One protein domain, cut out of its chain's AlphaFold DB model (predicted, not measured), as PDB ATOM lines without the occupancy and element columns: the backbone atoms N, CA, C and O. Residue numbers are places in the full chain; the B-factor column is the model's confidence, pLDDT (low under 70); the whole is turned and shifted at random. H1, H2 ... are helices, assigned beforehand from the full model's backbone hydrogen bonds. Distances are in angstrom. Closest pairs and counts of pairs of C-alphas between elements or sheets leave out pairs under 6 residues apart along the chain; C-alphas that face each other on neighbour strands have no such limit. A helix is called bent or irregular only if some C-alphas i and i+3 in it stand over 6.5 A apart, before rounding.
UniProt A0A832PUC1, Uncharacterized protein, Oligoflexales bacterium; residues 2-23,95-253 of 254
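What this domain is: This is residues 2 to 23 and 95 to 253 of the 254 residues of an uncharacterized protein of Oligoflexales bacterium (UniProt A0A832PUC1). H3, H4a and H8 form an up-and-down bundle, each running against the one before it in the chain, and the long H5 stands about perpendicular to H3 and H4b, its residues 162 to 169 packing on H4b and its residues 176 to 184 on residues 106 to 110 of H3. H1 packs on the first half of H5, H2 and H6 sit by its last residues, and H7 meets the first part of H8 as a V. The printed part has 181 residues with eight named helices, H1 to H8 in order, and no named strand: all helix. It is compact, with a radius of gyration of the C-alphas of 16.9 A and spans of 47 by 44 by 26 A.

Where its parts are: H1, residues 2 to 18, begins at C-alpha 2 (213.632, 141.614, 310.979) and measures 23.7 A. H2 is 95 to 103, 13.0 A; H3 105 to 121, 24.4 A. H4, 126 to 152, was assigned as one helix by its hydrogen bonds but is bent, C-alphas 141 and 144 being 6.8 A apart: H4a is 126 to 141, 21.2 A, and H4b 144 to 152, 12.2 A. H5 is 162 to 189, 40.1 A; H6 191 to 194, 5.2 A; H7 196 to 217, 31.2 A. H8, 222 to 252, 45.2 A, has a kink of 26 degrees near 241 and ends at C-alpha 252 (237.318, 172.849, 322.098).

How they stand to each other: H5 is the hub. Its residues 163 to 174 touch H1 (closest C-alphas Ala 9 and Gly 167, 6.1 A). H3 touches H5 about perpendicular, 73 degrees (Tyr 107 and Ala 180, 4.2 A). H4b touches H5 (Pro 145 and Ala 165, 4.7 A). H4a touches H8 at a shallow tilt of 22 degrees, opposite ways (Val 139 and Ala 239, 5.8 A). H3 and H4a are a hairpin. H2 touches H6 (Arg 96 and Ala 194, 4.4 A). H7 residues 207 to 215 touch H8 (Ala 211 and Gly 225, 4.2 A). H1 and H8 are apart. Every O i to N i+4 pair is within hydrogen-bond range in H1, H3, H4a, H4b, H5 and H7, against 4 of 5 in H2 and 26 of 27 in H8; H6 is too short for one.

The domain as a whole: The C-alphas farthest apart, Lys 2 and Asp 95, are 49.9 A apart. Residues 24 to 94 are not printed, with 20.6 A from C-alpha 23 to C-alpha 95. No link printed whole is long. Residues 2 to 23, 120 to 134 and 239 to 253 are under pLDDT 70.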
ATOM      1  N   LYS A   2     212.720 140.453 311.147       36.53
ATOM      2  CA  LYS A   2     213.632 141.614 310.979       36.53
ATOM      3  C   LYS A   2     213.502 142.688 312.082       36.53
ATOM      4  O   LYS A   2     214.508 143.251 312.491       36.53
ATOM      5  N   LEU A   3     212.294 142.895 312.623       34.25
ATOM      6  CA  LEU A   3     212.041 143.816 313.748       34.25
ATOM      7  C   LEU A   3     212.673 143.351 315.078       34.25
ATOM      8  O   LEU A   3     213.089 144.169 315.887       34.25
ATOM      9  N   LEU A   4     212.781 142.034 315.290       39.81
ATOM     10  CA  LEU A   4     213.357 141.448 316.508       39.81
ATOM     11  C   LEU A   4     214.882 141.599 316.547       39.81
ATOM     12  O   LEU A   4     215.430 141.856 317.608       39.81
ATOM     13  N   LEU A   5     215.555 141.505 315.397       40.38
ATOM     14  CA  LEU A   5     217.011 141.670 315.283       40.38
ATOM     15  C   LEU A   5     217.461 143.132 315.443       40.38
ATOM     16  O   LEU A   5     218.480 143.382 316.077       40.38
ATOM     17  N   GLY A   6     216.686 144.091 314.920       37.50
ATOM     18  CA  GLY A   6     216.930 145.522 315.151       37.50
ATOM     19  C   GLY A   6     216.749 145.909 316.621       37.50
ATOM     20  O   GLY A   6     217.590 146.609 317.181       37.50
ATOM     21  N   ASN A   7     215.720 145.361 317.273       39.53
ATOM     22  CA  ASN A   7     215.511 145.538 318.709       39.53
ATOM     23  C   ASN A   7     216.598 144.850 319.533       39.53
ATOM     24  O   ASN A   7     217.063 145.440 320.491       39.53
ATOM     25  N   LEU A   8     217.063 143.658 319.150       40.41
ATOM     26  CA  LEU A   8     218.169 142.974 319.828       40.41
ATOM     27  C   LEU A   8     219.477 143.755 319.740       40.41
ATOM     28  O   LEU A   8     220.182 143.819 320.726       40.41
ATOM     29  N   ALA A   9     219.786 144.385 318.611       42.47
ATOM     30  CA  ALA A   9     220.956 145.248 318.473       42.47
ATOM     31  C   ALA A   9     220.889 146.497 319.371       42.47
ATOM     32  O   ALA A   9     221.872 146.837 320.025       42.47
ATOM     33  N   ILE A  10     219.726 147.150 319.431       46.38
ATOM     34  CA  ILE A  10     219.486 148.299 320.315       46.38
ATOM     35  C   ILE A  10     219.506 147.853 321.778       46.38
ATOM     36  O   ILE A  10     220.162 148.488 322.588       46.38
ATOM     37  N   ILE A  11     218.865 146.733 322.116       45.34
ATOM     38  CA  ILE A  11     218.871 146.138 323.456       45.34
ATOM     39  C   ILE A  11     220.283 145.709 323.841       45.34
ATOM     40  O   ILE A  11     220.667 145.900 324.975       45.34
ATOM     41  N   ALA A  12     221.079 145.168 322.927       43.59
ATOM     42  CA  ALA A  12     222.420 144.678 323.211       43.59
ATOM     43  C   ALA A  12     223.438 145.828 323.329       43.59
ATOM     44  O   ALA A  12     224.310 145.779 324.195       43.59
ATOM     45  N   ALA A  13     223.271 146.905 322.550       46.22
ATOM     46  CA  ALA A  13     223.926 148.184 322.810       46.22
ATOM     47  C   ALA A  13     223.512 148.709 324.192       46.22
ATOM     48  O   ALA A  13     224.366 148.914 325.044       46.22
ATOM     49  N   VAL A  14     222.207 148.819 324.463       45.62
ATOM     50  CA  VAL A  14     221.672 149.232 325.768       45.62
ATOM     51  C   VAL A  14     222.189 148.340 326.893       45.62
ATOM     52  O   VAL A  14     222.499 148.874 327.933       45.62
ATOM     53  N   VAL A  15     222.364 147.033 326.715       45.78
ATOM     54  CA  VAL A  15     222.865 146.105 327.739       45.78
ATOM     55  C   VAL A  15     224.360 146.320 327.990       45.78
ATOM     56  O   VAL A  15     224.747 146.470 329.141       45.78
ATOM     57  N   LEU A  16     225.194 146.453 326.949       48.31
ATOM     58  CA  LEU A  16     226.608 146.842 327.103       48.31
ATOM     59  C   LEU A  16     226.782 148.227 327.755       48.31
ATOM     60  O   LEU A  16     227.776 148.451 328.443       48.31
ATOM     61  N   PHE A  17     225.826 149.140 327.551       49.59
ATOM     62  CA  PHE A  17     225.817 150.491 328.127       49.59
ATOM     63  C   PHE A  17     225.086 150.599 329.480       49.59
ATOM     64  O   PHE A  17     225.339 151.549 330.215       49.59
ATOM     65  N   ALA A  18     224.192 149.664 329.811       45.75
ATOM     66  CA  ALA A  18     223.395 149.651 331.042       45.75
ATOM     67  C   ALA A  18     224.093 148.899 332.170       45.75
ATOM     68  O   ALA A  18     223.770 149.124 333.337       45.75
ATOM     69  N   PHE A  19     225.059 148.033 331.852       52.50
ATOM     70  CA  PHE A  19     225.989 147.594 332.877       52.50
ATOM     71  C   PHE A  19     226.813 148.799 333.348       52.50
ATOM     72  O   PHE A  19     227.174 149.652 332.532       52.50
ATOM     73  N   PRO A  20     227.104 148.914 334.649       53.62
ATOM     74  CA  PRO A  20     228.022 149.926 335.146       53.62
ATOM     75  C   PRO A  20     229.453 149.636 334.674       53.62
ATOM     76  O   PRO A  20     229.797 148.490 334.370       53.62
ATOM     77  N   ALA A  21     230.257 150.692 334.512       57.22
ATOM     78  CA  ALA A  21     231.690 150.556 334.255       57.22
ATOM     79  C   ALA A  21     232.348 149.882 335.461       57.22
ATOM     80  O   ALA A  21     232.036 150.248 336.597       57.22
ATOM     81  N   ASP A  22     233.219 148.910 335.208       62.16
ATOM     82  CA  ASP A  22     233.920 148.200 336.273       62.16
ATOM     83  C   ASP A  22     235.227 148.935 336.573       62.16
ATOM     84  O   ASP A  22     236.131 149.021 335.737       62.16
ATOM     85  N   ALA A  23     235.294 149.538 337.757       61.47
ATOM     86  CA  ALA A  23     236.492 150.210 338.219       61.47
ATOM     87  C   ALA A  23     237.410 149.166 338.863       61.47
ATOM     88  O   ALA A  23     237.108 148.615 339.921       61.47
ATOM     89  N   ASP A  95     254.628 143.004 338.959       90.06
ATOM     90  CA  ASP A  95     255.466 142.135 338.122       90.06
ATOM     91  C   ASP A  95     254.630 141.264 337.179       90.06
ATOM     92  O   ASP A  95     254.944 141.141 335.996       90.06
ATOM     93  N   ARG A  96     253.531 140.698 337.695       91.94
ATOM     94  CA  ARG A  96     252.613 139.820 336.953       91.94
ATOM     95  C   ARG A  96     251.619 140.618 336.106       91.94
ATOM     96  O   ARG A  96     251.161 140.153 335.063       91.94
ATOM     97  N   PHE A  97     251.315 141.842 336.529       92.06
ATOM     98  CA  PHE A  97     250.415 142.745 335.826       92.06
ATOM     99  C   PHE A  97     251.006 143.239 334.498       92.06
ATOM    100  O   PHE A  97     250.283 143.353 333.508       92.06
ATOM    101  N   LYS A  98     252.321 143.505 334.433       92.38
ATOM    102  CA  LYS A  98     252.962 143.997 333.197       92.38
ATOM    103  C   LYS A  98     252.744 143.030 332.020       92.38
ATOM    104  O   LYS A  98     252.312 143.501 330.963       92.38
ATOM    105  N   PRO A  99     252.973 141.706 332.146       92.06
ATOM    106  CA  PRO A  99     252.677 140.763 331.068       92.06
ATOM    107  C   PRO A  99     251.187 140.630 330.765       92.06
ATOM    108  O   PRO A  99     250.828 140.627 329.588       92.06
ATOM    109  N   LEU A 100     250.317 140.612 331.784       92.25
ATOM    110  CA  LEU A 100     248.861 140.607 331.595       92.25
ATOM    111  C   LEU A 100     248.411 141.783 330.717       92.25
ATOM    112  O   LEU A 100     247.796 141.580 329.676       92.25
ATOM    113  N   PHE A 101     248.784 143.011 331.069       91.06
ATOM    114  CA  PHE A 101     248.355 144.196 330.329       91.06
ATOM    115  C   PHE A 101     249.029 144.327 328.952       91.06
ATOM    116  O   PHE A 101     248.405 144.752 327.978       91.06
ATOM    117  N   SER A 102     250.317 143.993 328.841       89.00
ATOM    118  CA  SER A 102     251.064 144.171 327.586       89.00
ATOM    119  C   SER A 102     250.766 143.094 326.543       89.00
ATOM    120  O   SER A 102     250.729 143.402 325.348       89.00
ATOM    121  N   SER A 103     250.553 141.854 326.988       88.81
ATOM    122  CA  SER A 103     250.577 140.666 326.130       88.81
ATOM    123  C   SER A 103     249.208 140.002 325.963       88.81
ATOM    124  O   SER A 103     249.029 139.243 325.014       88.81
ATOM    125  N   ASN A 104     248.228 140.308 326.822       89.62
ATOM    126  CA  ASN A 104     246.860 139.811 326.676       89.62
ATOM    127  C   ASN A 104     245.979 140.814 325.917       89.62
ATOM    128  O   ASN A 104     245.659 141.902 326.407       89.62
ATOM    129  N   MET A 105     245.560 140.440 324.705       85.12
ATOM    130  CA  MET A 105     244.757 141.319 323.848       85.12
ATOM    131  C   MET A 105     243.374 141.599 324.445       85.12
ATOM    132  O   MET A 105     242.912 142.739 324.374       85.12
ATOM    133  N   PHE A 106     242.723 140.591 325.031       84.12
ATOM    134  CA  PHE A 106     241.375 140.728 325.586       84.12
ATOM    135  C   PHE A 106     241.385 141.647 326.802       84.12
ATOM    136  O   PHE A 106     240.601 142.593 326.849       84.12
ATOM    137  N   TYR A 107     242.337 141.446 327.718       87.56
ATOM    138  CA  TYR A 107     242.489 142.311 328.887       87.56
ATOM    139  C   TYR A 107     242.750 143.769 328.484       87.56
ATOM    140  O   TYR A 107     242.055 144.675 328.939       87.56
ATOM    141  N   ARG A 108     243.680 144.014 327.548       84.50
ATOM    142  CA  ARG A 108     243.990 145.378 327.086       84.50
ATOM    143  C   ARG A 108     242.821 146.048 326.362       84.50
ATOM    144  O   ARG A 108     242.584 147.241 326.548       84.50
ATOM    145  N   THR A 109     242.108 145.299 325.525       80.19
ATOM    146  CA  THR A 109     240.919 145.804 324.819       80.19
ATOM    147  C   THR A 109     239.830 146.184 325.812       80.19
ATOM    148  O   THR A 109     239.210 147.237 325.676       80.19
ATOM    149  N   MET A 110     239.652 145.372 326.850       80.75
ATOM    150  CA  MET A 110     238.662 145.627 327.879       80.75
ATOM    151  C   MET A 110     239.024 146.835 328.749       80.75
ATOM    152  O   MET A 110     238.210 147.740 328.893       80.75
ATOM    153  N   ALA A 111     240.269 146.934 329.227       81.69
ATOM    154  CA  ALA A 111     240.745 148.109 329.965       81.69
ATOM    155  C   ALA A 111     240.585 149.408 329.149       81.69
ATOM    156  O   ALA A 111     240.257 150.467 329.680       81.69
ATOM    157  N   SER A 112     240.764 149.320 327.827       80.06
ATOM    158  CA  SER A 112     240.535 150.423 326.892       80.06
ATOM    159  C   SER A 112     239.055 150.827 326.794       80.06
ATOM    160  O   SER A 112     238.735 152.020 326.752       80.06
ATOM    161  N   LEU A 113     238.148 149.847 326.764       76.88
ATOM    162  CA  LEU A 113     236.706 150.082 326.767       76.88
ATOM    163  C   LEU A 113     236.244 150.689 328.100       76.88
ATOM    164  O   LEU A 113     235.528 151.687 328.085       76.88
ATOM    165  N   GLU A 114     236.704 150.157 329.234       76.81
ATOM    166  CA  GLU A 114     236.398 150.691 330.567       76.81
ATOM    167  C   GLU A 114     236.880 152.131 330.735       76.81
ATOM    168  O   GLU A 114     236.112 152.992 331.155       76.81
ATOM    169  N   ALA A 115     238.104 152.444 330.298       77.50
ATOM    170  CA  ALA A 115     238.600 153.821 330.287       77.50
ATOM    171  C   ALA A 115     237.679 154.762 329.502       77.50
ATOM    172  O   ALA A 115     237.368 155.861 329.964       77.50
ATOM    173  N   SER A 116     237.178 154.311 328.351       74.06
ATOM    174  CA  SER A 116     236.230 155.086 327.543       74.06
ATOM    175  C   SER A 116     234.906 155.300 328.283       74.06
ATOM    176  O   SER A 116     234.402 156.420 328.327       74.06
ATOM    177  N   ARG A 117     234.359 154.252 328.914       73.94
ATOM    178  CA  ARG A 117     233.108 154.320 329.690       73.94
ATOM    179  C   ARG A 117     233.235 155.250 330.897       73.94
ATOM    180  O   ARG A 117     232.347 156.066 331.128       73.94
ATOM    181  N   ILE A 118     234.356 155.189 331.616       72.94
ATOM    182  CA  ILE A 118     234.651 156.066 332.757       72.94
ATOM    183  C   ILE A 118     234.736 157.530 332.311       72.94
ATOM    184  O   ILE A 118     234.145 158.410 332.940       72.94
ATOM    185  N   ARG A 119     235.424 157.821 331.201       72.69
ATOM    186  CA  ARG A 119     235.516 159.183 330.642       72.69
ATOM    187  C   ARG A 119     234.149 159.739 330.256       72.69
ATOM    188  O   ARG A 119     233.826 160.868 330.614       72.69
ATOM    189  N   VAL A 120     233.320 158.927 329.606       68.56
ATOM    190  CA  VAL A 120     231.937 159.288 329.270       68.56
ATOM    191  C   VAL A 120     231.131 159.606 330.538       68.56
ATOM    192  O   VAL A 120     230.524 160.669 330.620       68.56
ATOM    193  N   ALA A 121     231.175 158.739 331.555       66.06
ATOM    194  CA  ALA A 121     230.412 158.911 332.798       66.06
ATOM    195  C   ALA A 121     230.872 160.109 333.656       66.06
ATOM    196  O   ALA A 121     230.066 160.718 334.355       66.06
ATOM    197  N   SER A 122     232.159 160.457 333.587       62.84
ATOM    198  CA  SER A 122     232.797 161.543 334.353       62.84
ATOM    199  C   SER A 122     232.706 162.923 333.701       62.84
ATOM    200  O   SER A 122     233.239 163.908 334.218       62.84
ATOM    201  N   THR A 123     232.062 163.031 332.542       62.06
ATOM    202  CA  THR A 123     231.969 164.320 331.865       62.06
ATOM    203  C   THR A 123     230.988 165.206 332.641       62.06
ATOM    204  O   THR A 123     229.829 164.855 332.792       62.06
ATOM    205  N   GLY A 124     231.447 166.313 333.232       54.00
ATOM    206  CA  GLY A 124     230.671 167.064 334.236       54.00
ATOM    207  C   GLY A 124     229.361 167.699 333.741       54.00
ATOM    208  O   GLY A 124     228.504 168.021 334.557       54.00
ATOM    209  N   ASP A 125     229.199 167.865 332.426       64.75
ATOM    210  CA  ASP A 125     228.013 168.444 331.791       64.75
ATOM    211  C   ASP A 125     227.235 167.383 330.993       64.75
ATOM    212  O   ASP A 125     227.809 166.609 330.222       64.75
ATOM    213  N   PHE A 126     225.913 167.363 331.165       64.62
ATOM    214  CA  PHE A 126     224.991 166.394 330.572       64.62
ATOM    215  C   PHE A 126     225.066 166.365 329.041       64.62
ATOM    216  O   PHE A 126     225.061 165.289 328.442       64.62
ATOM    217  N   VAL A 127     225.194 167.531 328.395       65.06
ATOM    218  CA  VAL A 127     225.324 167.615 326.928       65.06
ATOM    219  C   VAL A 127     226.588 166.895 326.463       65.06
ATOM    220  O   VAL A 127     226.560 166.116 325.510       65.06
ATOM    221  N   HIS A 128     227.687 167.089 327.183       64.25
ATOM    222  CA  HIS A 128     228.962 166.468 326.872       64.25
ATOM    223  C   HIS A 128     228.961 164.954 327.155       64.25
ATOM    224  O   HIS A 128     229.525 164.193 326.367       64.25
ATOM    225  N   GLN A 129     228.269 164.496 328.208       62.66
ATOM    226  CA  GLN A 129     228.027 163.064 328.434       62.66
ATOM    227  C   GLN A 129     227.264 162.444 327.259       62.66
ATOM    228  O   GLN A 129     227.692 161.418 326.735       62.66
ATOM    229  N   ILE A 130     226.180 163.077 326.789       66.25
ATOM    230  CA  ILE A 130     225.406 162.586 325.637       66.25
ATOM    231  C   ILE A 130     226.282 162.499 324.388       66.25
ATOM    232  O   ILE A 130     226.269 161.477 323.707       66.25
ATOM    233  N   VAL A 131     227.061 163.537 324.082       66.69
ATOM    234  CA  VAL A 131     227.959 163.548 322.916       66.69
ATOM    235  C   VAL A 131     228.987 162.418 322.998       66.69
ATOM    236  O   VAL A 131     229.210 161.717 322.010       66.69
ATOM    237  N   ALA A 132     229.578 162.191 324.171       65.88
ATOM    238  CA  ALA A 132     230.553 161.126 324.376       65.88
ATOM    239  C   ALA A 132     229.911 159.724 324.288       65.88
ATOM    240  O   ALA A 132     230.480 158.831 323.653       65.88
ATOM    241  N   VAL A 133     228.698 159.540 324.833       68.19
ATOM    242  CA  VAL A 133     227.892 158.315 324.659       68.19
ATOM    243  C   VAL A 133     227.587 158.080 323.181       68.19
ATOM    244  O   VAL A 133     227.766 156.967 322.692       68.19
ATOM    245  N   LEU A 134     227.154 159.112 322.451       69.44
ATOM    246  CA  LEU A 134     226.840 159.015 321.026       69.44
ATOM    247  C   LEU A 134     228.083 158.683 320.199       69.44
ATOM    248  O   LEU A 134     227.998 157.849 319.303       69.44
ATOM    249  N   ALA A 135     229.238 159.274 320.510       70.88
ATOM    250  CA  ALA A 135     230.497 158.978 319.834       70.88
ATOM    251  C   ALA A 135     230.920 157.518 320.047       70.88
ATOM    252  O   ALA A 135     231.186 156.801 319.080       70.88
ATOM    253  N   LEU A 136     230.917 157.046 321.298       71.12
ATOM    254  CA  LEU A 136     231.224 155.653 321.623       71.12
ATOM    255  C   LEU A 136     230.208 154.692 320.983       71.12
ATOM    256  O   LEU A 136     230.594 153.687 320.386       71.12
ATOM    257  N   GLY A 137     228.917 155.025 321.044       70.56
ATOM    258  CA  GLY A 137     227.825 154.270 320.432       70.56
ATOM    259  C   GLY A 137     227.914 154.207 318.909       70.56
ATOM    260  O   GLY A 137     227.661 153.156 318.330       70.56
ATOM    261  N   LEU A 138     228.340 155.281 318.246       75.06
ATOM    262  CA  LEU A 138     228.546 155.304 316.799       75.06
ATOM    263  C   LEU A 138     229.757 154.451 316.408       75.06
ATOM    264  O   LEU A 138     229.700 153.702 315.436       75.06
ATOM    265  N   VAL A 139     230.841 154.473 317.182       73.88
ATOM    266  CA  VAL A 139     231.987 153.607 316.879       73.88
ATOM    267  C   VAL A 139     231.626 152.130 317.081       73.88
ATOM    268  O   VAL A 139     231.798 151.322 316.166       73.88
ATOM    269  N   MET A 140     231.071 151.784 318.246       74.06
ATOM    270  CA  MET A 140     230.734 150.400 318.605       74.06
ATOM    271  C   MET A 140     229.549 149.849 317.802       74.06
ATOM    272  O   MET A 140     229.532 148.674 317.442       74.06
ATOM    273  N   GLY A 141     228.556 150.690 317.516       73.94
ATOM    274  CA  GLY A 141     227.292 150.315 316.883       73.94
ATOM    275  C   GLY A 141     227.244 150.507 315.368       73.94
ATOM    276  O   GLY A 141     226.357 149.953 314.722       73.94
ATOM    277  N   LEU A 142     228.182 151.262 314.786       79.38
ATOM    278  CA  LEU A 142     228.211 151.540 313.347       79.38
ATOM    279  C   LEU A 142     229.578 151.239 312.725       79.38
ATOM    280  O   LEU A 142     229.643 150.418 311.814       79.38
ATOM    281  N   LEU A 143     230.669 151.844 313.206       80.88
ATOM    282  CA  LEU A 143     231.978 151.721 312.543       80.88
ATOM    283  C   LEU A 143     232.548 150.300 312.599       80.88
ATOM    284  O   LEU A 143     232.959 149.779 311.561       80.88
ATOM    285  N   ILE A 144     232.537 149.653 313.770       84.12
ATOM    286  CA  ILE A 144     233.002 148.260 313.897       84.12
ATOM    287  C   ILE A 144     232.124 147.315 313.051       84.12
ATOM    288  O   ILE A 144     232.679 146.565 312.242       84.12
ATOM    289  N   PRO A 145     230.777 147.374 313.124       83.94
ATOM    290  CA  PRO A 145     229.915 146.572 312.258       83.94
ATOM    291  C   PRO A 145     230.128 146.802 310.759       83.94
ATOM    292  O   PRO A 145     230.130 145.838 309.994       83.94
ATOM    293  N   ILE A 146     230.333 148.050 310.319       85.12
ATOM    294  CA  ILE A 146     230.646 148.358 308.916       85.12
ATOM    295  C   ILE A 146     231.984 147.730 308.523       85.12
ATOM    296  O   ILE A 146     232.060 147.096 307.473       85.12
ATOM    297  N   ALA A 147     233.020 147.860 309.354       86.81
ATOM    298  CA  ALA A 147     234.328 147.270 309.081       86.81
ATOM    299  C   ALA A 147     234.242 145.744 308.940       86.81
ATOM    300  O   ALA A 147     234.759 145.183 307.975       86.81
ATOM    301  N   LEU A 148     233.527 145.075 309.847       88.31
ATOM    302  CA  LEU A 148     233.290 143.632 309.784       88.31
ATOM    303  C   LEU A 148     232.473 143.229 308.548       88.31
ATOM    304  O   LEU A 148     232.792 142.236 307.897       88.31
ATOM    305  N   LEU A 149     231.450 144.009 308.185       88.69
ATOM    306  CA  LEU A 149     230.666 143.784 306.971       88.69
ATOM    307  C   LEU A 149     231.540 143.893 305.720       88.69
ATOM    308  O   LEU A 149     231.492 143.008 304.868       88.69
ATOM    309  N   LEU A 150     232.350 144.946 305.606       87.88
ATOM    310  CA  LEU A 150     233.259 145.136 304.474       87.88
ATOM    311  C   LEU A 150     234.284 144.002 304.402       87.88
ATOM    312  O   LEU A 150     234.484 143.423 303.339       87.88
ATOM    313  N   LEU A 151     234.862 143.627 305.541       87.56
ATOM    314  CA  LEU A 151     235.828 142.540 305.640       87.56
ATOM    315  C   LEU A 151     235.231 141.190 305.234       87.56
ATOM    316  O   LEU A 151     235.870 140.426 304.517       87.56
ATOM    317  N   SER A 152     233.983 140.917 305.623       87.75
ATOM    318  CA  SER A 152     233.286 139.682 305.251       87.75
ATOM    319  C   SER A 152     233.080 139.519 303.742       87.75
ATOM    320  O   SER A 152     232.821 138.412 303.288       87.75
ATOM    321  N   ARG A 153     233.200 140.601 302.958       85.19
ATOM    322  CA  ARG A 153     233.140 140.548 301.487       85.19
ATOM    323  C   ARG A 153     234.478 140.225 300.833       85.19
ATOM    324  O   ARG A 153     234.501 139.900 299.652       85.19
ATOM    325  N   VAL A 154     235.576 140.360 301.572       85.38
ATOM    326  CA  VAL A 154     236.938 140.130 301.072       85.38
ATOM    327  C   VAL A 154     237.480 138.793 301.577       85.38
ATOM    328  O   VAL A 154     238.236 138.123 300.880       85.38
ATOM    329  N   VAL A 155     237.082 138.382 302.784       84.81
ATOM    330  CA  VAL A 155     237.469 137.095 303.364       84.81
ATOM    331  C   VAL A 155     236.622 135.971 302.751       84.81
ATOM    332  O   VAL A 155     235.396 136.089 302.743       84.81
ATOM    333  N   PRO A 156     237.230 134.859 302.299       78.19
ATOM    334  CA  PRO A 156     236.487 133.713 301.783       78.19
ATOM    335  C   PRO A 156     235.474 133.164 302.800       78.19
ATOM    336  O   PRO A 156     235.825 132.893 303.954       78.19
ATOM    337  N   GLY A 157     234.230 132.958 302.358       82.44
ATOM    338  CA  GLY A 157     233.156 132.358 303.152       82.44
ATOM    339  C   GLY A 157     231.847 133.146 303.090       82.44
ATOM    340  O   GLY A 157     231.572 133.849 302.121       82.44
ATOM    341  N   GLU A 158     231.029 133.004 304.134       86.31
ATOM    342  CA  GLU A 158     229.705 133.628 304.219       86.31
ATOM    343  C   GLU A 158     229.794 135.134 304.482       86.31
ATOM    344  O   GLU A 158     230.596 135.595 305.297       86.31
ATOM    345  N   SER A 159     228.930 135.908 303.822       86.56
ATOM    346  CA  SER A 159     228.878 137.359 304.014       86.56
ATOM    347  C   SER A 159     228.161 137.730 305.313       86.56
ATOM    348  O   SER A 159     227.117 137.169 305.657       86.56
ATOM    349  N   LEU A 160     228.689 138.726 306.019       84.50
ATOM    350  CA  LEU A 160     228.121 139.222 307.262       84.50
ATOM    351  C   LEU A 160     227.120 140.343 306.953       84.50
ATOM    352  O   LEU A 160     227.451 141.359 306.340       84.50
ATOM    353  N   SER A 161     225.870 140.175 307.390       86.75
ATOM    354  CA  SER A 161     224.897 141.275 307.366       86.75
ATOM    355  C   SER A 161     225.241 142.324 308.428       86.75
ATOM    356  O   SER A 161     225.867 141.995 309.432       86.75
ATOM    357  N   PHE A 162     224.783 143.569 308.262       81.81
ATOM    358  CA  PHE A 162     225.040 144.635 309.244       81.81
ATOM    359  C   PHE A 162     224.560 144.252 310.652       81.81
ATOM    360  O   PHE A 162     225.305 144.366 311.619       81.81
ATOM    361  N   PHE A 163     223.343 143.709 310.768       80.44
ATOM    362  CA  PHE A 163     222.809 143.240 312.050       80.44
ATOM    363  C   PHE A 163     223.569 142.028 312.602       80.44
ATOM    364  O   PHE A 163     223.717 141.911 313.814       80.44
ATOM    365  N   GLY A 164     224.084 141.152 311.734       80.62
ATOM    366  CA  GLY A 164     224.978 140.066 312.142       80.62
ATOM    367  C   GLY A 164     226.304 140.590 312.698       80.62
ATOM    368  O   GLY A 164     226.757 140.121 313.734       80.62
ATOM    369  N   ALA A 165     226.882 141.610 312.061       82.81
ATOM    370  CA  ALA A 165     228.114 142.266 312.495       82.81
ATOM    371  C   ALA A 165     227.948 143.013 313.821       82.81
ATOM    372  O   ALA A 165     228.815 142.958 314.693       82.81
ATOM    373  N   LEU A 166     226.803 143.667 313.991       80.00
ATOM    374  CA  LEU A 166     226.432 144.331 315.229       80.00
ATOM    375  C   LEU A 166     226.224 143.323 316.361       80.00
ATOM    376  O   LEU A 166     226.845 143.457 317.412       80.00
ATOM    377  N   GLY A 167     225.446 142.263 316.124       78.25
ATOM    378  CA  GLY A 167     225.276 141.176 317.091       78.25
ATOM    379  C   GLY A 167     226.607 140.526 317.478       78.25
ATOM    380  O   GLY A 167     226.862 140.315 318.660       78.25
ATOM    381  N   PHE A 168     227.492 140.290 316.505       80.62
ATOM    382  CA  PHE A 168     228.834 139.765 316.752       80.62
ATOM    383  C   PHE A 168     229.667 140.697 317.637       80.62
ATOM    384  O   PHE A 168     230.258 140.242 318.610       80.62
ATOM    385  N   THR A 169     229.675 141.998 317.339       80.88
ATOM    386  CA  THR A 169     230.418 143.001 318.121       80.88
ATOM    387  C   THR A 169     229.961 143.011 319.577       80.88
ATOM    388  O   THR A 169     230.794 143.066 320.480       80.88
ATOM    389  N   VAL A 170     228.651 142.897 319.817       76.06
ATOM    390  CA  VAL A 170     228.121 142.873 321.181       76.06
ATOM    391  C   VAL A 170     228.491 141.587 321.915       76.06
ATOM    392  O   VAL A 170     229.010 141.646 323.030       76.06
ATOM    393  N   VAL A 171     228.252 140.429 321.296       77.69
ATOM    394  CA  VAL A 171     228.568 139.130 321.908       77.69
ATOM    395  C   VAL A 171     230.060 139.032 322.203       77.69
ATOM    396  O   VAL A 171     230.437 138.639 323.304       77.69
ATOM    397  N   LEU A 172     230.911 139.443 321.259       80.12
ATOM    398  CA  LEU A 172     232.352 139.466 321.460       80.12
ATOM    399  C   LEU A 172     232.755 140.442 322.566       80.12
ATOM    400  O   LEU A 172     233.646 140.117 323.341       80.12
ATOM    401  N   GLY A 173     232.097 141.600 322.666       76.31
ATOM    402  CA  GLY A 173     232.285 142.527 323.777       76.31
ATOM    403  C   GLY A 173     232.047 141.835 325.115       76.31
ATOM    404  O   GLY A 173     232.963 141.763 325.926       76.31
ATOM    405  N   ALA A 174     230.863 141.244 325.308       76.62
ATOM    406  CA  ALA A 174     230.480 140.557 326.544       76.62
ATOM    407  C   ALA A 174     231.401 139.370 326.887       76.62
ATOM    408  O   ALA A 174     231.894 139.259 328.010       76.62
ATOM    409  N   VAL A 175     231.679 138.503 325.909       80.00
ATOM    410  CA  VAL A 175     232.592 137.358 326.070       80.00
ATOM    411  C   VAL A 175     234.018 137.836 326.361       80.00
ATOM    412  O   VAL A 175     234.694 137.284 327.228       80.00
ATOM    413  N   GLY A 176     234.460 138.901 325.692       80.69
ATOM    414  CA  GLY A 176     235.750 139.542 325.911       80.69
ATOM    415  C   GLY A 176     235.912 140.084 327.329       80.69
ATOM    416  O   GLY A 176     236.986 139.911 327.902       80.69
ATOM    417  N   MET A 177     234.854 140.650 327.930       77.94
ATOM    418  CA  MET A 177     234.869 141.067 329.342       77.94
ATOM    419  C   MET A 177     235.112 139.871 330.263       77.94
ATOM    420  O   MET A 177     236.002 139.906 331.109       77.94
ATOM    421  N   GLY A 178     234.358 138.785 330.058       81.12
ATOM    422  CA  GLY A 178     234.504 137.560 330.846       81.12
ATOM    423  C   GLY A 178     235.910 136.968 330.735       81.12
ATOM    424  O   GLY A 178     236.500 136.569 331.736       81.12
ATOM    425  N   PHE A 179     236.492 136.978 329.535       85.69
ATOM    426  CA  PHE A 179     237.865 136.531 329.318       85.69
ATOM    427  C   PHE A 179     238.920 137.459 329.914       85.69
ATOM    428  O   PHE A 179     239.929 136.962 330.415       85.69
ATOM    429  N   ALA A 180     238.713 138.775 329.898       85.62
ATOM    430  CA  ALA A 180     239.602 139.724 330.559       85.62
ATOM    431  C   ALA A 180     239.621 139.492 332.079       85.62
ATOM    432  O   ALA A 180     240.694 139.304 332.651       85.62
ATOM    433  N   LEU A 181     238.443 139.410 332.706       84.12
ATOM    434  CA  LEU A 181     238.303 139.119 334.136       84.12
ATOM    435  C   LEU A 181     238.910 137.759 334.489       84.12
ATOM    436  O   LEU A 181     239.741 137.667 335.388       84.12
ATOM    437  N   GLY A 182     238.573 136.718 333.723       86.06
ATOM    438  CA  GLY A 182     239.137 135.382 333.903       86.06
ATOM    439  C   GLY A 182     240.659 135.356 333.750       86.06
ATOM    440  O   GLY A 182     241.336 134.699 334.531       86.06
ATOM    441  N   SER A 183     241.222 136.109 332.800       89.38
ATOM    442  CA  SER A 183     242.676 136.214 332.622       89.38
ATOM    443  C   SER A 183     243.343 136.900 333.813       89.38
ATOM    444  O   SER A 183     244.382 136.429 334.278       89.38
ATOM    445  N   SER A 184     242.753 137.982 334.329       87.75
ATOM    446  CA  SER A 184     243.247 138.666 335.530       87.75
ATOM    447  C   SER A 184     243.248 137.726 336.733       87.75
ATOM    448  O   SER A 184     244.267 137.543 337.398       87.75
ATOM    449  N   GLU A 185     242.136 137.024 336.930       88.75
ATOM    450  CA  GLU A 185     241.940 136.099 338.035       88.75
ATOM    451  C   GLU A 185     242.891 134.889 337.963       88.75
ATOM    452  O   GLU A 185     243.527 134.523 338.952       88.75
ATOM    453  N   LEU A 186     243.089 134.317 336.771       90.31
ATOM    454  CA  LEU A 186     244.079 133.261 336.541       90.31
ATOM    455  C   LEU A 186     245.511 133.741 336.814       90.31
ATOM    456  O   LEU A 186     246.304 132.998 337.386       90.31
ATOM    457  N   THR A 187     245.837 134.981 336.443       92.38
ATOM    458  CA  THR A 187     247.159 135.589 336.689       92.38
ATOM    459  C   THR A 187     247.395 135.860 338.171       92.38
ATOM    460  O   THR A 187     248.517 135.731 338.670       92.38
ATOM    461  N   ARG A 188     246.327 136.217 338.890       89.12
ATOM    462  CA  ARG A 188     246.342 136.390 340.340       89.12
ATOM    463  C   ARG A 188     246.620 135.066 341.045       89.12
ATOM    464  O   ARG A 188     247.515 135.003 341.885       89.12
ATOM    465  N   MET A 189     245.883 134.016 340.677       89.31
ATOM    466  CA  MET A 189     245.948 132.710 341.335       89.31
ATOM    467  C   MET A 189     247.188 131.890 340.965       89.31
ATOM    468  O   MET A 189     247.761 131.233 341.832       89.31
ATOM    469  N   PHE A 190     247.622 131.918 339.702       90.44
ATOM    470  CA  PHE A 190     248.682 131.039 339.209       90.44
ATOM    471  C   PHE A 190     249.835 131.830 338.592       90.44
ATOM    472  O   PHE A 190     249.688 132.518 337.583       90.44
ATOM    473  N   GLU A 191     251.030 131.642 339.149       88.06
ATOM    474  CA  GLU A 191     252.252 132.307 338.687       88.06
ATOM    475  C   GLU A 191     252.618 131.967 337.234       88.06
ATOM    476  O   GLU A 191     253.190 132.795 336.535       88.06
ATOM    477  N   PHE A 192     252.219 130.796 336.731       90.25
ATOM    478  CA  PHE A 192     252.431 130.412 335.332       90.25
ATOM    479  C   PHE A 192     251.894 131.460 334.338       90.25
ATOM    480  O   PHE A 192     252.566 131.803 333.358       90.25
ATOM    481  N   PHE A 193     250.710 132.020 334.616       90.25
ATOM    482  CA  PHE A 193     250.093 133.038 333.766       90.25
ATOM    483  C   PHE A 193     250.750 134.415 333.904       90.25
ATOM    484  O   PHE A 193     250.458 135.304 333.115       90.25
ATOM    485  N   ALA A 194     251.691 134.612 334.829       88.19
ATOM    486  CA  ALA A 194     252.424 135.867 334.939       88.19
ATOM    487  C   ALA A 194     253.419 136.109 333.795       88.19
ATOM    488  O   ALA A 194     253.972 137.196 333.709       88.19
ATOM    489  N   SER A 195     253.682 135.129 332.929       93.56
ATOM    490  CA  SER A 195     254.625 135.286 331.817       93.56
ATOM    491  C   SER A 195     253.957 135.819 330.544       93.56
ATOM    492  O   SER A 195     252.810 135.488 330.235       93.56
ATOM    493  N   SER A 196     254.698 136.588 329.736       92.00
ATOM    494  CA  SER A 196     254.198 137.081 328.441       92.00
ATOM    495  C   SER A 196     253.813 135.932 327.509       92.00
ATOM    496  O   SER A 196     252.792 136.002 326.834       92.00
ATOM    497  N   GLY A 197     254.593 134.844 327.513       91.44
ATOM    498  CA  GLY A 197     254.306 133.648 326.722       91.44
ATOM    499  C   GLY A 197     252.977 132.995 327.105       91.44
ATOM    500  O   GLY A 197     252.187 132.672 326.220       91.44
ATOM    501  N   ALA A 198     252.684 132.870 328.402       91.69
ATOM    502  CA  ALA A 198     251.410 132.324 328.863       91.69
ATOM    503  C   ALA A 198     250.224 133.240 328.521       91.69
ATOM    504  O   ALA A 198     249.176 132.738 328.130       91.69
ATOM    505  N   GLN A 199     250.382 134.566 328.592       93.31
ATOM    506  CA  GLN A 199     249.328 135.526 328.223       93.31
ATOM    507  C   GLN A 199     249.051 135.569 326.714       93.31
ATOM    508  O   GLN A 199     247.892 135.656 326.293       93.31
ATOM    509  N   ILE A 200     250.097 135.453 325.889       91.38
ATOM    510  CA  ILE A 200     249.960 135.279 324.437       91.38
ATOM    511  C   ILE A 200     249.253 133.954 324.154       91.38
ATOM    512  O   ILE A 200     248.279 133.931 323.405       91.38
ATOM    513  N   GLY A 201     249.697 132.866 324.791       91.50
ATOM    514  CA  GLY A 201     249.073 131.551 324.671       91.50
ATOM    515  C   GLY A 201     247.594 131.585 325.048       91.50
ATOM    516  O   GLY A 201     246.761 131.111 324.282       91.50
ATOM    517  N   LEU A 202     247.252 132.225 326.168       91.44
ATOM    518  CA  LEU A 202     245.874 132.405 326.615       91.44
ATOM    519  C   LEU A 202     245.058 133.199 325.587       91.44
ATOM    520  O   LEU A 202     243.980 132.761 325.203       91.44
ATOM    521  N   THR A 203     245.594 134.301 325.056       89.88
ATOM    522  CA  THR A 203     244.941 135.072 323.982       89.88
ATOM    523  C   THR A 203     244.654 134.202 322.756       89.88
ATOM    524  O   THR A 203     243.538 134.220 322.238       89.88
ATOM    525  N   VAL A 204     245.635 133.415 322.307       91.12
ATOM    526  CA  VAL A 204     245.485 132.519 321.152       91.12
ATOM    527  C   VAL A 204     244.433 131.450 321.435       91.12
ATOM    528  O   VAL A 204     243.527 131.276 320.629       91.12
ATOM    529  N   VAL A 205     244.499 130.772 322.583       91.50
ATOM    530  CA  VAL A 205     243.521 129.744 322.974       91.50
ATOM    531  C   VAL A 205     242.105 130.316 322.979       91.50
ATOM    532  O   VAL A 205     241.204 129.730 322.384       91.50
ATOM    533  N   LEU A 206     241.911 131.490 323.579       89.31
ATOM    534  CA  LEU A 206     240.612 132.158 323.632       89.31
ATOM    535  C   LEU A 206     240.099 132.550 322.238       89.31
ATOM    536  O   LEU A 206     238.921 132.358 321.937       89.31
ATOM    537  N   MET A 207     240.980 133.026 321.353       90.00
ATOM    538  CA  MET A 207     240.629 133.283 319.953       90.00
ATOM    539  C   MET A 207     240.222 132.008 319.206       90.00
ATOM    540  O   MET A 207     239.243 132.027 318.461       90.00
ATOM    541  N   LEU A 208     240.943 130.900 319.405       90.88
ATOM    542  CA  LEU A 208     240.616 129.612 318.788       90.88
ATOM    543  C   LEU A 208     239.276 129.073 319.304       90.88
ATOM    544  O   LEU A 208     238.510 128.521 318.519       90.88
ATOM    545  N   ILE A 209     238.960 129.277 320.588       89.12
ATOM    546  CA  ILE A 209     237.653 128.929 321.162       89.12
ATOM    547  C   ILE A 209     236.544 129.738 320.486       89.12
ATOM    548  O   ILE A 209     235.569 129.145 320.030       89.12
ATOM    549  N   ILE A 210     236.692 131.063 320.359       87.31
ATOM    550  CA  ILE A 210     235.696 131.904 319.674       87.31
ATOM    551  C   ILE A 210     235.508 131.439 318.225       87.31
ATOM    552  O   ILE A 210     234.380 131.223 317.786       87.31
ATOM    553  N   ALA A 211     236.604 131.221 317.497       87.81
ATOM    554  CA  ALA A 211     236.568 130.734 316.123       87.81
ATOM    555  C   ALA A 211     235.903 129.352 315.999       87.81
ATOM    556  O   ALA A 211     235.111 129.129 315.085       87.81
ATOM    557  N   GLY A 212     236.177 128.441 316.935       86.12
ATOM    558  CA  GLY A 212     235.563 127.117 317.002       86.12
ATOM    559  C   GLY A 212     234.063 127.187 317.273       86.12
ATOM    560  O   GLY A 212     233.280 126.571 316.553       86.12
ATOM    561  N   VAL A 213     233.645 127.997 318.250       86.19
ATOM    562  CA  VAL A 213     232.226 128.223 318.566       86.19
ATOM    563  C   VAL A 213     231.496 128.831 317.373       86.19
ATOM    564  O   VAL A 213     230.399 128.391 317.043       86.19
ATOM    565  N   MET A 214     232.103 129.799 316.685       84.31
ATOM    566  CA  MET A 214     231.526 130.354 315.463       84.31
ATOM    567  C   MET A 214     231.402 129.305 314.367       84.31
ATOM    568  O   MET A 214     230.352 129.217 313.738       84.31
ATOM    569  N   HIS A 215     232.438 128.499 314.150       86.06
ATOM    570  CA  HIS A 215     232.437 127.492 313.098       86.06
ATOM    571  C   HIS A 215     231.385 126.400 313.315       86.06
ATOM    572  O   HIS A 215     230.730 125.980 312.369       86.06
ATOM    573  N   VAL A 216     231.209 125.958 314.562       87.88
ATOM    574  CA  VAL A 216     230.251 124.898 314.912       87.88
ATOM    575  C   VAL A 216     228.831 125.447 315.072       87.88
ATOM    576  O   VAL A 216     227.864 124.786 314.709       87.88
ATOM    577  N   GLY A 217     228.690 126.651 315.630       80.56
ATOM    578  CA  GLY A 217     227.396 127.251 315.962       80.56
ATOM    579  C   GLY A 217     226.776 128.100 314.852       80.56
ATOM    580  O   GLY A 217     225.624 128.514 314.974       80.56
ATOM    581  N   THR A 218     227.515 128.403 313.784       83.62
ATOM    582  CA  THR A 218     227.051 129.273 312.694       83.62
ATOM    583  C   THR A 218     227.476 128.739 311.324       83.62
ATOM    584  O   THR A 218     228.098 127.692 311.213       83.62
ATOM    585  N   LYS A 219     227.136 129.470 310.256       83.31
ATOM    586  CA  LYS A 219     227.566 129.151 308.885       83.31
ATOM    587  C   LYS A 219     228.951 129.713 308.533       83.31
ATOM    588  O   LYS A 219     229.436 129.477 307.432       83.31
ATOM    589  N   PHE A 220     229.567 130.489 309.426       85.88
ATOM    590  CA  PHE A 220     230.864 131.111 309.169       85.88
ATOM    591  C   PHE A 220     232.003 130.093 309.292       85.88
ATOM    592  O   PHE A 220     231.942 129.140 310.070       85.88
ATOM    593  N   SER A 221     233.070 130.296 308.521       88.25
ATOM    594  CA  SER A 221     234.255 129.446 308.621       88.25
ATOM    595  C   SER A 221     235.057 129.749 309.892       88.25
ATOM    596  O   SER A 221     235.003 130.848 310.447       88.25
ATOM    597  N   PHE A 222     235.863 128.782 310.330       89.31
ATOM    598  CA  PHE A 222     236.783 128.962 311.455       89.31
ATOM    599  C   PHE A 222     237.699 130.185 311.272       89.31
ATOM    600  O   PHE A 222     237.832 131.022 312.164       89.31
ATOM    601  N   PHE A 223     238.272 130.347 310.075       89.50
ATOM    602  CA  PHE A 223     239.140 131.482 309.754       89.50
ATOM    603  C   PHE A 223     238.394 132.818 309.758       89.50
ATOM    604  O   PHE A 223     238.944 133.810 310.235       89.50
ATOM    605  N   GLN A 224     237.138 132.850 309.297       88.19
ATOM    606  CA  GLN A 224     236.300 134.044 309.427       88.19
ATOM    607  C   GLN A 224     236.113 134.426 310.899       88.19
ATOM    608  O   GLN A 224     236.223 135.602 311.232       88.19
ATOM    609  N   GLY A 225     235.928 133.449 311.792       87.38
ATOM    610  CA  GLY A 225     235.814 133.715 313.226       87.38
ATOM    611  C   GLY A 225     237.070 134.334 313.847       87.38
ATOM    612  O   GLY A 225     236.967 135.298 314.610       87.38
ATOM    613  N   ILE A 226     238.261 133.857 313.465       90.00
ATOM    614  CA  ILE A 226     239.538 134.465 313.884       90.00
ATOM    615  C   ILE A 226     239.618 135.914 313.398       90.00
ATOM    616  O   ILE A 226     239.867 136.830 314.183       90.00
ATOM    617  N   VAL A 227     239.392 136.126 312.102       89.75
ATOM    618  CA  VAL A 227     239.553 137.434 311.461       89.75
ATOM    619  C   VAL A 227     238.561 138.457 312.022       89.75
ATOM    620  O   VAL A 227     238.958 139.577 312.349       89.75
ATOM    621  N   PHE A 228     237.296 138.075 312.209       89.81
ATOM    622  CA  PHE A 228     236.287 138.947 312.813       89.81
ATOM    623  C   PHE A 228     236.644 139.314 314.254       89.81
ATOM    624  O   PHE A 228     236.516 140.478 314.629       89.81
ATOM    625  N   THR A 229     237.154 138.362 315.039       87.81
ATOM    626  CA  THR A 229     237.592 138.610 316.421       87.81
ATOM    627  C   THR A 229     238.723 139.635 316.481       87.81
ATOM    628  O   THR A 229     238.653 140.588 317.256       87.81
ATOM    629  N   VAL A 230     239.742 139.483 315.629       87.19
ATOM    630  CA  VAL A 230     240.879 140.414 315.567       87.19
ATOM    631  C   VAL A 230     240.419 141.814 315.166       87.19
ATOM    632  O   VAL A 230     240.775 142.789 315.825       87.19
ATOM    633  N   VAL A 231     239.603 141.931 314.114       87.50
ATOM    634  CA  VAL A 231     239.151 143.242 313.625       87.50
ATOM    635  C   VAL A 231     238.221 143.933 314.611       87.50
ATOM    636  O   VAL A 231     238.364 145.134 314.831       87.50
ATOM    637  N   ALA A 232     237.322 143.198 315.258       83.06
ATOM    638  CA  ALA A 232     236.481 143.764 316.302       83.06
ATOM    639  C   ALA A 232     237.311 144.223 317.516       83.06
ATOM    640  O   ALA A 232     237.097 145.331 318.002       83.06
ATOM    641  N   GLY A 233     238.308 143.440 317.947       78.94
ATOM    642  CA  GLY A 233     239.222 143.827 319.029       78.94
ATOM    643  C   GLY A 233     240.027 145.090 318.707       78.94
ATOM    644  O   GLY A 233     240.065 146.028 319.504       78.94
ATOM    645  N   LEU A 234     240.608 145.172 317.504       81.62
ATOM    646  CA  LEU A 234     241.289 146.385 317.033       81.62
ATOM    647  C   LEU A 234     240.332 147.579 316.950       81.62
ATOM    648  O   LEU A 234     240.691 148.681 317.360       81.62
ATOM    649  N   GLY A 235     239.107 147.357 316.474       77.62
ATOM    650  CA  GLY A 235     238.058 148.369 316.420       77.62
ATOM    651  C   GLY A 235     237.716 148.946 317.795       77.62
ATOM    652  O   GLY A 235     237.604 150.159 317.929       77.62
ATOM    653  N   MET A 236     237.626 148.106 318.831       75.44
ATOM    654  CA  MET A 236     237.377 148.536 320.215       75.44
ATOM    655  C   MET A 236     238.552 149.333 320.805       75.44
ATOM    656  O   MET A 236     238.343 150.315 321.516       75.44
ATOM    657  N   VAL A 237     239.796 148.969 320.475       74.12
ATOM    658  CA  VAL A 237     240.979 149.764 320.856       74.12
ATOM    659  C   VAL A 237     240.969 151.126 320.155       74.12
ATOM    660  O   VAL A 237     241.218 152.148 320.789       74.12
ATOM    661  N   LEU A 238     240.637 151.164 318.861       72.31
ATOM    662  CA  LEU A 238     240.496 152.411 318.102       72.31
ATOM    663  C   LEU A 238     239.332 153.274 318.604       72.31
ATOM    664  O   LEU A 238     239.443 154.500 318.594       72.31
ATOM    665  N   ALA A 239     238.254 152.659 319.098       69.56
ATOM    666  CA  ALA A 239     237.114 153.365 319.674       69.56
ATOM    667  C   ALA A 239     237.514 154.252 320.848       69.56
ATOM    668  O   ALA A 239     237.061 155.390 320.921       69.56
ATOM    669  N   ARG A 240     238.428 153.790 321.706       67.62
ATOM    670  CA  ARG A 240     238.973 154.618 322.786       67.62
ATOM    671  C   ARG A 240     239.639 155.885 322.263       67.62
ATOM    672  O   ARG A 240     239.332 156.975 322.734       67.62
ATOM    673  N   PHE A 241     240.518 155.758 321.269       68.62
ATOM    674  CA  PHE A 241     241.191 156.919 320.678       68.62
ATOM    675  C   PHE A 241     240.197 157.874 320.015       68.62
ATOM    676  O   PHE A 241     240.355 159.091 320.114       68.62
ATOM    677  N   ALA A 242     239.165 157.334 319.363       67.81
ATOM    678  CA  ALA A 242     238.106 158.127 318.759       67.81
ATOM    679  C   ALA A 242     237.286 158.879 319.817       67.81
ATOM    680  O   ALA A 242     237.062 160.070 319.644       67.81
ATOM    681  N   VAL A 243     236.904 158.240 320.928       66.06
ATOM    682  CA  VAL A 243     236.193 158.900 322.037       66.06
ATOM    683  C   VAL A 243     237.049 159.997 322.658       66.06
ATOM    684  O   VAL A 243     236.566 161.113 322.807       66.06
ATOM    685  N   ASP A 244     238.331 159.734 322.927       65.06
ATOM    686  CA  ASP A 244     239.254 160.747 323.455       65.06
ATOM    687  C   ASP A 244     239.404 161.940 322.501       65.06
ATOM    688  O   ASP A 244     239.485 163.087 322.937       65.06
ATOM    689  N   THR A 245     239.448 161.678 321.195       68.25
ATOM    690  CA  THR A 245     239.611 162.711 320.164       68.25
ATOM    691  C   THR A 245     238.328 163.512 319.977       68.25
ATOM    692  O   THR A 245     238.375 164.735 319.960       68.25
ATOM    693  N   VAL A 246     237.177 162.847 319.885       64.62
ATOM    694  CA  VAL A 246     235.868 163.488 319.722       64.62
ATOM    695  C   VAL A 246     235.503 164.288 320.968       64.62
ATOM    696  O   VAL A 246     235.086 165.434 320.832       64.62
ATOM    697  N   ALA A 247     235.739 163.745 322.166       57.72
ATOM    698  CA  ALA A 247     235.563 164.480 323.413       57.72
ATOM    699  C   ALA A 247     236.454 165.730 323.441       57.72
ATOM    700  O   ALA A 247     235.961 166.812 323.718       57.72
ATOM    701  N   LYS A 248     237.740 165.631 323.071       59.47
ATOM    702  CA  LYS A 248     238.641 166.800 323.031       59.47
ATOM    703  C   LYS A 248     238.248 167.839 321.976       59.47
ATOM    704  O   LYS A 248     238.261 169.028 322.274       59.47
ATOM    705  N   ILE A 249     237.913 167.406 320.759       59.38
ATOM    706  CA  ILE A 249     237.598 168.300 319.634       59.38
ATOM    707  C   ILE A 249     236.270 169.021 319.870       59.38
ATOM    708  O   ILE A 249     236.208 170.237 319.707       59.38
ATOM    709  N   LEU A 250     235.224 168.301 320.277       53.12
ATOM    710  CA  LEU A 250     233.910 168.906 320.499       53.12
ATOM    711  C   LEU A 250     233.890 169.803 321.742       53.12
ATOM    712  O   LEU A 250     233.188 170.805 321.724       53.12
ATOM    713  N   VAL A 251     234.716 169.519 322.757       47.34
ATOM    714  CA  VAL A 251     234.925 170.415 323.911       47.34
ATOM    715  C   VAL A 251     235.677 171.691 323.523       47.34
ATOM    716  O   VAL A 251     235.416 172.738 324.092       47.34
ATOM    717  N   SER A 252     236.599 171.644 322.554       45.09
ATOM    718  CA  SER A 252     237.318 172.849 322.098       45.09
ATOM    719  C   SER A 252     236.508 173.762 321.169       45.09
ATOM    720  O   SER A 252     236.955 174.863 320.857       45.09
ATOM    721  N   ALA A 253     235.356 173.286 320.687       40.28
ATOM    722  CA  ALA A 253     234.498 173.984 319.729       40.28
ATOM    723  C   ALA A 253     233.294 174.695 320.383       40.28
ATOM    724  O   ALA A 253     232.509 175.320 319.666       40.28
TER     725      ALA A 253